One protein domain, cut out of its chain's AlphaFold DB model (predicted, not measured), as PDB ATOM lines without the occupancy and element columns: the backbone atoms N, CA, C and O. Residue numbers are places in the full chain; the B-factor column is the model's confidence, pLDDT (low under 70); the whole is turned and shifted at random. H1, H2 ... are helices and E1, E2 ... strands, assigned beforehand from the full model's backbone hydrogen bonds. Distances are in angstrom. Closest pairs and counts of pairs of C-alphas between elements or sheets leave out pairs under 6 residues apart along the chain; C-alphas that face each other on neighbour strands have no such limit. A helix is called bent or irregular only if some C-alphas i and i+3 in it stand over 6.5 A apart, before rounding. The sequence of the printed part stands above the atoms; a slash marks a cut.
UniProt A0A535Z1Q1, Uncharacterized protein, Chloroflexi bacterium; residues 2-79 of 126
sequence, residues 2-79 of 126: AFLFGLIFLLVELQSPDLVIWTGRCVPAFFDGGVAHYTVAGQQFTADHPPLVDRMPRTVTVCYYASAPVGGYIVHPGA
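This is residues 2 to 79 of the 126 residues of an uncharacterized protein of Chloroflexi bacterium (UniProt A0A535Z1Q1). A single sheet of five strands, curled like part of a barrel, folds back on itself so that E3 and E2 face E4 and E5, and helix H1 extends away from it as an arm, with residues 2 to 11 sticking out free. The printed part has 78 residues, with one named helix and five named strands in the order H1 E1 E2 E3 E4 E5; the class is mixed, helices and strands. The antiparallel sheet runs E3 E2 E1 E4 E5. The whole is loose, with a radius of gyration of the C-alphas of 15.0 A and spans of 48 by 27 by 15 A.

E1, residues 25 to 32, is 21.0 A long and bends by 55 degrees at residue 28. E4, residues 58 to 65, is 22.5 A. E2 is residues 35 to 40, E3 43 to 48, and E5 68 to 74, ending at C-alpha 74 (-44.385, -12.316, -4.255). H1, residues 2 to 15, is 20.3 A, from C-alpha 2 at (-21.892, -30.655, -17.389).

The sheet is strongly twisted and is a folded sheet, bent into two leaves with E1 as hinge. Across the leaves, the closest C-alphas of E3 and E5, Ala 47 and Gly 72, are 5.7 A apart. E1, E2 and E3 form a meander, each strand the antiparallel neighbour of the one before; with E4, antiparallel to E1, they make a Greek key. Within hydrogen-bond range are N 29 and O 60 of E1 and E4, 2.8 A; N 37 and O 30 of hairpin E1 and E2, 2.8 A; N 45 and O 38 of hairpin E2 and E3, 2.8 A; and N 73 and O 63 of hairpin E4 and E5, 2.8 A. H1 is not on the sheet, with 0 pairs of C-alphas within 10 A; its O i to N i+4 pairs are each within hydrogen-bond range.

The farthest C-alphas, Leu 4 and Met 56, are 48.3 A apart. The printed part has no cut and no long link. Its mean pLDDT is 80.3, under 70 at residues 2, 17 to 19, 50 to 55 and 77.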
ATOM      1  N   ALA A   2     -20.828 -31.681 -17.355       68.81
ATOM      2  CA  ALA A   2     -21.892 -30.655 -17.389       68.81
ATOM      3  C   ALA A   2     -23.316 -31.215 -17.608       68.81
ATOM      4  O   ALA A   2     -24.241 -30.846 -16.897       68.81
ATOM      5  N   PHE A   3     -23.473 -32.180 -18.519       71.19
ATOM      6  CA  PHE A   3     -24.759 -32.849 -18.756       71.19
ATOM      7  C   PHE A   3     -25.275 -33.643 -17.540       71.19
ATOM      8  O   PHE A   3     -26.457 -33.589 -17.224       71.19
ATOM      9  N   LEU A   4     -24.382 -34.343 -16.825       77.19
ATOM     10  CA  LEU A   4     -24.736 -35.071 -15.599       77.19
ATOM     11  C   LEU A   4     -25.146 -34.106 -14.480       77.19
ATOM     12  O   LEU A   4     -26.103 -34.381 -13.770       77.19
ATOM     13  N   PHE A   5     -24.465 -32.963 -14.366       74.62
ATOM     14  CA  PHE A   5     -24.872 -31.898 -13.450       74.62
ATOM     15  C   PHE A   5     -26.275 -31.378 -13.778       74.62
ATOM     16  O   PHE A   5     -27.105 -31.309 -12.879       74.62
ATOM     17  N   GLY A   6     -26.571 -31.099 -15.053       73.50
ATOM     18  CA  GLY A   6     -27.920 -30.709 -15.484       73.50
ATOM     19  C   GLY A   6     -28.987 -31.751 -15.129       73.50
ATOM     20  O   GLY A   6     -30.040 -31.399 -14.611       73.50
ATOM     21  N   LEU A   7     -28.693 -33.040 -15.325       78.12
ATOM     22  CA  LEU A   7     -29.581 -34.148 -14.944       78.12
ATOM     23  C   LEU A   7     -29.859 -34.216 -13.438       78.12
ATOM     24  O   LEU A   7     -30.985 -34.512 -13.053       78.12
ATOM     25  N   ILE A   8     -28.863 -33.948 -12.589       80.25
ATOM     26  CA  ILE A   8     -29.050 -33.929 -11.130       80.25
ATOM     27  C   ILE A   8     -30.012 -32.805 -10.736       80.25
ATOM     28  O   ILE A   8     -30.941 -33.059  -9.977       80.25
ATOM     29  N   PHE A   9     -29.845 -31.597 -11.281       76.19
ATOM     30  CA  PHE A   9     -30.772 -30.489 -11.018       76.19
ATOM     31  C   PHE A   9     -32.197 -30.808 -11.475       76.19
ATOM     32  O   PHE A   9     -33.143 -30.577 -10.728       76.19
ATOM     33  N   LEU A  10     -32.337 -31.425 -12.648       76.50
ATOM     34  CA  LEU A  10     -33.631 -31.836 -13.188       76.50
ATOM     35  C   LEU A  10     -34.296 -32.919 -12.316       76.50
ATOM     36  O   LEU A  10     -35.499 -32.884 -12.080       76.50
ATOM     37  N   LEU A  11     -33.518 -33.864 -11.776       81.31
ATOM     38  CA  LEU A  11     -34.020 -34.868 -10.830       81.31
ATOM     39  C   LEU A  11     -34.457 -34.251  -9.497       81.31
ATOM     40  O   LEU A  11     -35.480 -34.661  -8.954       81.31
ATOM     41  N   VAL A  12     -33.706 -33.276  -8.981       76.94
ATOM     42  CA  VAL A  12     -34.063 -32.541  -7.756       76.94
ATOM     43  C   VAL A  12     -35.371 -31.773  -7.954       76.94
ATOM     44  O   VAL A  12     -36.251 -31.851  -7.100       76.94
ATOM     45  N   GLU A  13     -35.537 -31.104  -9.094       73.00
ATOM     46  CA  GLU A  13     -36.782 -30.428  -9.480       73.00
ATOM     47  C   GLU A  13     -37.963 -31.405  -9.573       73.00
ATOM     48  O   GLU A  13     -39.049 -31.114  -9.078       73.00
ATOM     49  N   LEU A  14     -37.750 -32.597 -10.139       77.12
ATOM     50  CA  LEU A  14     -38.804 -33.605 -10.270       77.12
ATOM     51  C   LEU A  14     -39.239 -34.193  -8.916       77.12
ATOM     52  O   LEU A  14     -40.406 -34.538  -8.741       77.12
ATOM     53  N   GLN A  15     -38.306 -34.338  -7.972       79.12
ATOM     54  CA  GLN A  15     -38.585 -34.865  -6.631       79.12
ATOM     55  C   GLN A  15     -39.181 -33.817  -5.692       79.12
ATOM     56  O   GLN A  15     -39.980 -34.164  -4.822       79.12
ATOM     57  N   SER A  16     -38.813 -32.553  -5.882       72.50
ATOM     58  CA  SER A  16     -39.202 -31.439  -5.023       72.50
ATOM     59  C   SER A  16     -39.706 -30.273  -5.873       72.50
ATOM     60  O   SER A  16     -39.042 -29.236  -5.944       72.50
ATOM     61  N   PRO A  17     -40.887 -30.406  -6.506       64.81
ATOM     62  CA  PRO A  17     -41.434 -29.360  -7.368       64.81
ATOM     63  C   PRO A  17     -41.649 -28.042  -6.615       64.81
ATOM     64  O   PRO A  17     -41.540 -26.980  -7.219       64.81
ATOM     65  N   ASP A  18     -41.861 -28.095  -5.297       64.00
ATOM     66  CA  ASP A  18     -42.042 -26.921  -4.434       64.00
ATOM     67  C   ASP A  18     -40.755 -26.102  -4.215       64.00
ATOM     68  O   ASP A  18     -40.796 -25.019  -3.634       64.00
ATOM     69  N   LEU A  19     -39.596 -26.609  -4.651       65.69
ATOM     70  CA  LEU A  19     -38.343 -25.849  -4.657       65.69
ATOM     71  C   LEU A  19     -38.176 -25.005  -5.920       65.69
ATOM     72  O   LEU A  19     -37.259 -24.193  -5.958       65.69
ATOM     73  N   VAL A  20     -39.019 -25.202  -6.938       70.25
ATOM     74  CA  VAL A  20     -38.892 -24.521  -8.225       70.25
ATOM     75  C   VAL A  20     -39.993 -23.491  -8.384       70.25
ATOM     76  O   VAL A  20     -41.176 -23.819  -8.472       70.25
ATOM     77  N   ILE A  21     -39.594 -22.230  -8.529       72.88
ATOM     78  CA  ILE A  21     -40.489 -21.061  -8.545       72.88
ATOM     79  C   ILE A  21     -41.500 -21.128  -9.710       72.88
ATOM     80  O   ILE A  21     -42.545 -20.476  -9.685       72.88
ATOM     81  N   TRP A  22     -41.204 -21.931 -10.734       70.44
ATOM     82  CA  TRP A  22     -41.990 -22.109 -11.955       70.44
ATOM     83  C   TRP A  22     -43.198 -23.035 -11.785       70.44
ATOM     84  O   TRP A  22     -44.126 -22.971 -12.591       70.44
ATOM     85  N   THR A  23     -43.212 -23.894 -10.763       77.06
ATOM     86  CA  THR A  23     -44.326 -24.828 -10.510       77.06
ATOM     87  C   THR A  23     -45.439 -24.183  -9.676       77.06
ATOM     88  O   THR A  23     -46.558 -24.703  -9.606       77.06
ATOM     89  N   GLY A  24     -45.138 -23.032  -9.063       80.06
ATOM     90  CA  GLY A  24     -46.074 -22.242  -8.281       80.06
ATOM     91  C   GLY A  24     -47.248 -21.742  -9.122       80.06
ATOM     92  O   GLY A  24     -47.115 -21.359 -10.286       80.06
ATOM     93  N   ARG A  25     -48.436 -21.718  -8.519       87.12
ATOM     94  CA  ARG A  25     -49.640 -21.133  -9.113       87.12
ATOM     95  C   ARG A  25     -49.789 -19.703  -8.650       87.12
ATOM     96  O   ARG A  25     -49.692 -19.432  -7.461       87.12
ATOM     97  N   CYS A  26     -50.084 -18.808  -9.579       88.44
ATOM     98  CA  CYS A  26     -50.178 -17.386  -9.293       88.44
ATOM     99  C   CYS A  26     -51.630 -16.915  -9.319       88.44
ATOM    100  O   CYS A  26     -52.388 -17.252 -10.229       88.44
ATOM    101  N   VAL A  27     -52.012 -16.133  -8.315       90.19
ATOM    102  CA  VAL A  27     -53.343 -15.539  -8.181       90.19
ATOM    103  C   VAL A  27     -53.229 -14.049  -7.865       90.19
ATOM    104  O   VAL A  27     -52.258 -13.624  -7.229       90.19
ATOM    105  N   PRO A  28     -54.204 -13.236  -8.305       90.62
ATOM    106  CA  PRO A  28     -54.289 -11.859  -7.858       90.62
ATOM    107  C   PRO A  28     -54.547 -11.824  -6.348       90.62
ATOM    108  O   PRO A  28     -55.345 -12.596  -5.811       90.62
ATOM    109  N   ALA A  29     -53.864 -10.912  -5.676       89.62
ATOM    110  CA  ALA A  29     -53.916 -10.698  -4.245       89.62
ATOM    111  C   ALA A  29     -54.102  -9.209  -3.953       89.62
ATOM    112  O   ALA A  29     -53.608  -8.343  -4.681       89.62
ATOM    113  N   PHE A  30     -54.799  -8.912  -2.868       89.94
ATOM    114  CA  PHE A  30     -54.930  -7.561  -2.350       89.94
ATOM    115  C   PHE A  30     -53.831  -7.317  -1.320       89.94
ATOM    116  O   PHE A  30     -53.729  -8.050  -0.341       89.94
ATOM    117  N   PHE A  31     -52.986  -6.323  -1.562       88.12
ATOM    118  CA  PHE A  31     -51.897  -5.960  -0.670       88.12
ATOM    119  C   PHE A  31     -52.289  -4.748   0.159       88.12
ATOM    120  O   PHE A  31     -52.617  -3.713  -0.423       88.12
ATOM    121  N   ASP A  32     -52.221  -4.865   1.481       86.81
ATOM    122  CA  ASP A  32     -52.473  -3.763   2.405       86.81
ATOM    123  C   ASP A  32     -51.538  -3.860   3.615       86.81
ATOM    124  O   ASP A  32     -51.355  -4.928   4.195       86.81
ATOM    125  N   GLY A  33     -50.894  -2.748   3.966       82.62
ATOM    126  CA  GLY A  33     -50.081  -2.642   5.180       82.62
ATOM    127  C   GLY A  33     -48.936  -3.657   5.332       82.62
ATOM    128  O   GLY A  33     -48.561  -3.959   6.461       82.62
ATOM    129  N   GLY A  34     -48.375  -4.189   4.241       84.62
ATOM    130  CA  GLY A  34     -47.315  -5.207   4.300       84.62
ATOM    131  C   GLY A  34     -47.812  -6.656   4.246       84.62
ATOM    132  O   GLY A  34     -46.996  -7.578   4.283       84.62
ATOM    133  N   VAL A  35     -49.126  -6.869   4.134       87.25
ATOM    134  CA  VAL A  35     -49.755  -8.194   4.094       87.25
ATOM    135  C   VAL A  35     -50.450  -8.394   2.752       87.25
ATOM    136  O   VAL A  35     -51.229  -7.557   2.293       87.25
ATOM    137  N   ALA A  36     -50.176  -9.524   2.103       89.44
ATOM    138  CA  ALA A  36     -50.866  -9.935   0.890       89.44
ATOM    139  C   ALA A  36     -52.024 -10.881   1.234       89.44
ATOM    140  O   ALA A  36     -51.800 -11.978   1.742       89.44
ATOM    141  N   HIS A  37     -53.249 -10.482   0.908       90.56
ATOM    142  CA  HIS A  37     -54.466 -11.276   1.054       90.56
ATOM    143  C   HIS A  37     -54.826 -11.929  -0.281       90.56
ATOM    144  O   HIS A  37     -55.066 -11.240  -1.273       90.56
ATOM    145  N   TYR A  38     -54.894 -13.254  -0.325       92.25
ATOM    146  CA  TYR A  38     -55.190 -14.014  -1.542       92.25
ATOM    147  C   TYR A  38     -56.176 -15.140  -1.254       92.25
ATOM    148  O   TYR A  38     -56.384 -15.534  -0.110       92.25
ATOM    149  N   THR A  39     -56.840 -15.630  -2.300       92.44
ATOM    150  CA  THR A  39     -57.845 -16.692  -2.179       92.44
ATOM    151  C   THR A  39     -57.471 -17.866  -3.067       92.44
ATOM    152  O   THR A  39     -57.237 -17.701  -4.264       92.44
ATOM    153  N   VAL A  40     -57.453 -19.064  -2.489       91.69
ATOM    154  CA  VAL A  40     -57.181 -20.322  -3.190       91.69
ATOM    155  C   VAL A  40     -58.333 -21.275  -2.915       91.69
ATOM    156  O   VAL A  40     -58.645 -21.553  -1.763       91.69
ATOM    157  N   ALA A  41     -58.991 -21.753  -3.974       89.88
ATOM    158  CA  ALA A  41     -60.122 -22.685  -3.875       89.88
ATOM    159  C   ALA A  41     -61.230 -22.238  -2.887       89.88
ATOM    160  O   ALA A  41     -61.847 -23.059  -2.216       89.88
ATOM    161  N   GLY A  42     -61.474 -20.926  -2.789       90.12
ATOM    162  CA  GLY A  42     -62.478 -20.344  -1.888       90.12
ATOM    163  C   GLY A  42     -62.013 -20.124  -0.444       90.12
ATOM    164  O   GLY A  42     -62.772 -19.563   0.341       90.12
ATOM    165  N   GLN A  43     -60.783 -20.505  -0.086       92.88
ATOM    166  CA  GLN A  43     -60.188 -20.198   1.215       92.88
ATOM    167  C   GLN A  43     -59.266 -18.982   1.132       92.88
ATOM    168  O   GLN A  43     -58.473 -18.861   0.199       92.88
ATOM    169  N   GLN A  44     -59.390 -18.082   2.108       91.88
ATOM    170  CA  GLN A  44     -58.533 -16.908   2.231       91.88
ATOM    171  C   GLN A  44     -57.247 -17.249   2.977       91.88
ATOM    172  O   GLN A  44     -57.271 -17.899   4.021       91.88
ATOM    173  N   PHE A  45     -56.138 -16.747   2.449       92.19
ATOM    174  CA  PHE A  45     -54.807 -16.865   3.016       92.19
ATOM    175  C   PHE A  45     -54.137 -15.494   3.065       92.19
ATOM    176  O   PHE A  45     -54.492 -14.569   2.325       92.19
ATOM    177  N   THR A  46     -53.148 -15.382   3.943       90.56
ATOM    178  CA  THR A  46     -52.339 -14.180   4.140       90.56
ATOM    179  C   THR A  46     -50.867 -14.528   4.048       90.56
ATOM    180  O   THR A  46     -50.451 -15.572   4.546       90.56
ATOM    181  N   ALA A  47     -50.083 -13.660   3.417       87.06
ATOM    182  CA  ALA A  47     -48.631 -13.764   3.383       87.06
ATOM    183  C   ALA A  47     -48.011 -12.427   3.788       87.06
ATOM    184  O   ALA A  47     -48.271 -11.402   3.152       87.06
ATOM    185  N   ASP A  48     -47.183 -12.458   4.830       85.44
ATOM    186  CA  ASP A  48     -46.447 -11.286   5.290       85.44
ATOM    187  C   ASP A  48     -45.281 -11.001   4.340       85.44
ATOM    188  O   ASP A  48     -44.432 -11.860   4.095       85.44
ATOM    189  N   HIS A  49     -45.216  -9.773   3.828       73.81
ATOM    190  CA  HIS A  49     -44.099  -9.279   3.020       73.81
ATOM    191  C   HIS A  49     -43.537  -7.991   3.626       73.81
ATOM    192  O   HIS A  49     -43.761  -6.898   3.102       73.81
ATOM    193  N   PRO A  50     -42.732  -8.111   4.702       61.78
ATOM    194  CA  PRO A  50     -42.123  -6.966   5.370       61.78
ATOM    195  C   PRO A  50     -41.222  -6.074   4.492       61.78
ATOM    196  O   PRO A  50     -41.144  -4.887   4.800       61.78
ATOM    197  N   PRO A  51     -40.544  -6.535   3.414       64.50
ATOM    198  CA  PRO A  51     -39.758  -5.620   2.579       64.50
ATOM    199  C   PRO A  51     -40.613  -4.678   1.718       64.50
ATOM    200  O   PRO A  51     -40.104  -3.655   1.263       64.50
ATOM    201  N   LEU A  52     -41.899  -4.978   1.516       62.38
ATOM    202  CA  LEU A  52     -42.846  -4.094   0.842       62.38
ATOM    203  C   LEU A  52     -43.762  -3.450   1.886       62.38
ATOM    204  O   LEU A  52     -44.947  -3.749   1.959       62.38
ATOM    205  N   VAL A  53     -43.238  -2.545   2.717       62.53
ATOM    206  CA  VAL A  53     -44.111  -1.682   3.534       62.53
ATOM    207  C   VAL A  53     -44.676  -0.582   2.638       62.53
ATOM    208  O   VAL A  53     -44.276   0.581   2.699       62.53
ATOM    209  N   ASP A  54     -45.581  -0.958   1.743       63.19
ATOM    210  CA  ASP A  54     -46.312   0.004   0.933       63.19
ATOM    211  C   ASP A  54     -47.442   0.618   1.758       63.19
ATOM    212  O   ASP A  54     -48.260  -0.076   2.355       63.19
ATOM    213  N   ARG A  55     -47.487   1.954   1.790       63.59
ATOM    214  CA  ARG A  55     -48.509   2.721   2.525       63.59
ATOM    215  C   ARG A  55     -49.879   2.738   1.847       63.59
ATOM    216  O   ARG A  55     -50.815   3.284   2.423       63.59
ATOM    217  N   MET A  56     -49.990   2.227   0.621       75.31
ATOM    218  CA  MET A  56     -51.212   2.302  -0.173       75.31
ATOM    219  C   MET A  56     -51.674   0.913  -0.615       75.31
ATOM    220  O   MET A  56     -50.849   0.151  -1.132       75.31
ATOM    221  N   PRO A  57     -52.979   0.609  -0.485       82.06
ATOM    222  CA  PRO A  57     -53.515  -0.659  -0.939       82.06
ATOM    223  C   PRO A  57     -53.388  -0.800  -2.453       82.06
ATOM    224  O   PRO A  57     -53.711   0.126  -3.205       82.06
ATOM    225  N   ARG A  58     -52.941  -1.965  -2.924       85.81
ATOM    226  CA  ARG A  58     -52.846  -2.257  -4.361       85.81
ATOM    227  C   ARG A  58     -53.051  -3.732  -4.660       85.81
ATOM    228  O   ARG A  58     -52.938  -4.584  -3.788       85.81
ATOM    229  N   THR A  59     -53.308  -4.040  -5.924       86.94
ATOM    230  CA  THR A  59     -53.338  -5.432  -6.387       86.94
ATOM    231  C   THR A  59     -51.920  -5.895  -6.713       86.94
ATOM    232  O   THR A  59     -51.191  -5.204  -7.425       86.94
ATOM    233  N   VAL A  60     -51.527  -7.051  -6.191       86.00
ATOM    234  CA  VAL A  60     -50.255  -7.725  -6.492       86.00
ATOM    235  C   VAL A  60     -50.529  -9.158  -6.928       86.00
ATOM    236  O   VAL A  60     -51.618  -9.683  -6.713       86.00
ATOM    237  N   THR A  61     -49.543  -9.807  -7.532       88.19
ATOM    238  CA  THR A  61     -49.632 -11.231  -7.861       88.19
ATOM    239  C   THR A  61     -48.867 -12.025  -6.811       88.19
ATOM    240  O   THR A  61     -47.670 -11.801  -6.627       88.19
ATOM    241  N   VAL A  62     -49.551 -12.942  -6.129       88.94
ATOM    242  CA  VAL A  62     -48.940 -13.888  -5.184       88.94
ATOM    243  C   VAL A  62     -48.924 -15.257  -5.830       88.94
ATOM    244  O   VAL A  62     -49.940 -15.704  -6.368       88.94
ATOM    245  N   CYS A  63     -47.778 -15.924  -5.774       89.06
ATOM    246  CA  CYS A  63     -47.646 -17.303  -6.208       89.06
ATOM    247  C   CYS A  63     -47.537 -18.224  -4.993       89.06
ATOM    248  O   CYS A  63     -46.991 -17.844  -3.961       89.06
ATOM    249  N   TYR A  64     -48.115 -19.413  -5.095       88.19
ATOM    250  CA  TYR A  64     -48.169 -20.399  -4.022       88.19
ATOM    251  C   TYR A  64     -47.963 -21.806  -4.582       88.19
ATOM    252  O   TYR A  64     -48.305 -22.091  -5.734       88.19
ATOM    253  N   TYR A  65     -47.451 -22.704  -3.748       85.75
ATOM    254  CA  TYR A  65     -47.344 -24.119  -4.082       85.75
ATOM    255  C   TYR A  65     -48.629 -24.852  -3.701       85.75
ATOM    256  O   TYR A  65     -49.205 -24.613  -2.640       85.75
ATOM    257  N   ALA A  66     -49.113 -25.742  -4.571       80.56
ATOM    258  CA  ALA A  66     -50.389 -26.432  -4.359       80.56
ATOM    259  C   ALA A  66     -50.371 -27.369  -3.136       80.56
ATOM    260  O   ALA A  66     -51.412 -27.595  -2.523       80.56
ATOM    261  N   SER A  67     -49.197 -27.888  -2.781       81.62
ATOM    262  CA  SER A  67     -48.944 -28.687  -1.578       81.62
ATOM    263  C   SER A  67     -49.016 -27.861  -0.285       81.62
ATOM    264  O   SER A  67     -49.354 -28.403   0.766       81.62
ATOM    265  N   ALA A  68     -48.723 -26.558  -0.355       82.38
ATOM    266  CA  ALA A  68     -48.610 -25.660   0.790       82.38
ATOM    267  C   ALA A  68     -49.105 -24.236   0.444       82.38
ATOM    268  O   ALA A  68     -48.308 -23.296   0.369       82.38
ATOM    269  N   PRO A  69     -50.427 -24.037   0.270       80.50
ATOM    270  CA  PRO A  69     -50.986 -22.757  -0.165       80.50
ATOM    271  C   PRO A  69     -50.789 -21.623   0.844       80.50
ATOM    272  O   PRO A  69     -50.886 -20.474   0.448       80.50
ATOM    273  N   VAL A  70     -50.479 -21.926   2.111       84.38
ATOM    274  CA  VAL A  70     -50.185 -20.930   3.157       84.38
ATOM    275  C   VAL A  70     -48.864 -20.184   2.920       84.38
ATOM    276  O   VAL A  70     -48.703 -19.052   3.365       84.38
ATOM    277  N   GLY A  71     -47.919 -20.797   2.200       81.31
ATOM    278  CA  GLY A  71     -46.578 -20.261   1.945       81.31
ATOM    279  C   GLY A  71     -46.495 -19.351   0.719       81.31
ATOM    280  O   GLY A  71     -45.535 -19.449  -0.041       81.31
ATOM    281  N   GLY A  72     -47.512 -18.522   0.475       83.62
ATOM    282  CA  GLY A  72     -47.543 -17.621  -0.677       83.62
ATOM    283  C   GLY A  72     -46.380 -16.620  -0.690       83.62
ATOM    284  O   GLY A  72     -46.033 -16.025   0.331       83.62
ATOM    285  N   TYR A  73     -45.794 -16.382  -1.859       83.69
ATOM    286  CA  TYR A  73     -44.680 -15.454  -2.058       83.69
ATOM    287  C   TYR A  73     -44.939 -14.497  -3.231       83.69
ATOM    288  O   TYR A  73     -45.628 -14.826  -4.197       83.69
ATOM    289  N   ILE A  74     -44.379 -13.286  -3.152       80.81
ATOM    290  CA  ILE A  74     -44.385 -12.316  -4.255       80.81
ATOM    291  C   ILE A  74     -43.134 -12.553  -5.095       80.81
ATOM    292  O   ILE A  74     -42.010 -12.538  -4.583       80.81
ATOM    293  N   VAL A  75     -43.319 -12.795  -6.391       74.44
ATOM    294  CA  VAL A  75     -42.201 -13.212  -7.238       74.44
ATOM    295  C   VAL A  75     -41.359 -12.032  -7.687       74.44
ATOM    296  O   VAL A  75     -41.868 -11.020  -8.165       74.44
ATOM    297  N   HIS A  76     -40.044 -12.204  -7.583       74.69
ATOM    298  CA  HIS A  76     -39.072 -11.261  -8.110       74.69
ATOM    299  C   HIS A  76     -38.624 -11.727  -9.501       74.69
ATOM    300  O   HIS A  76     -38.170 -12.868  -9.629       74.69
ATOM    301  N   PRO A  77     -38.671 -10.874 -10.543       69.75
ATOM    302  CA  PRO A  77     -38.307 -11.264 -11.909       69.75
ATOM    303  C   PRO A  77     -36.897 -11.858 -12.022       69.75
ATOM    304  O   PRO A  77     -36.658 -12.748 -12.830       69.75
ATOM    305  N   GLY A  78     -35.961 -11.390 -11.187       75.00
ATOM    306  CA  GLY A  78     -34.588 -11.894 -11.158       75.00
ATOM    307  C   GLY A  78     -34.470 -13.354 -10.712       75.00
ATOM    308  O   GLY A  78     -33.573 -14.051 -11.176       75.00
ATOM    309  N   ALA A  79     -35.383 -13.843  -9.870       77.19
ATOM    310  CA  ALA A  79     -35.317 -15.206  -9.349       77.19
ATOM    311  C   ALA A  79     -35.554 -16.255 -10.453       77.19
ATOM    312  O   ALA A  79     -34.845 -17.257 -10.505       77.19
TER     313      ALA A  79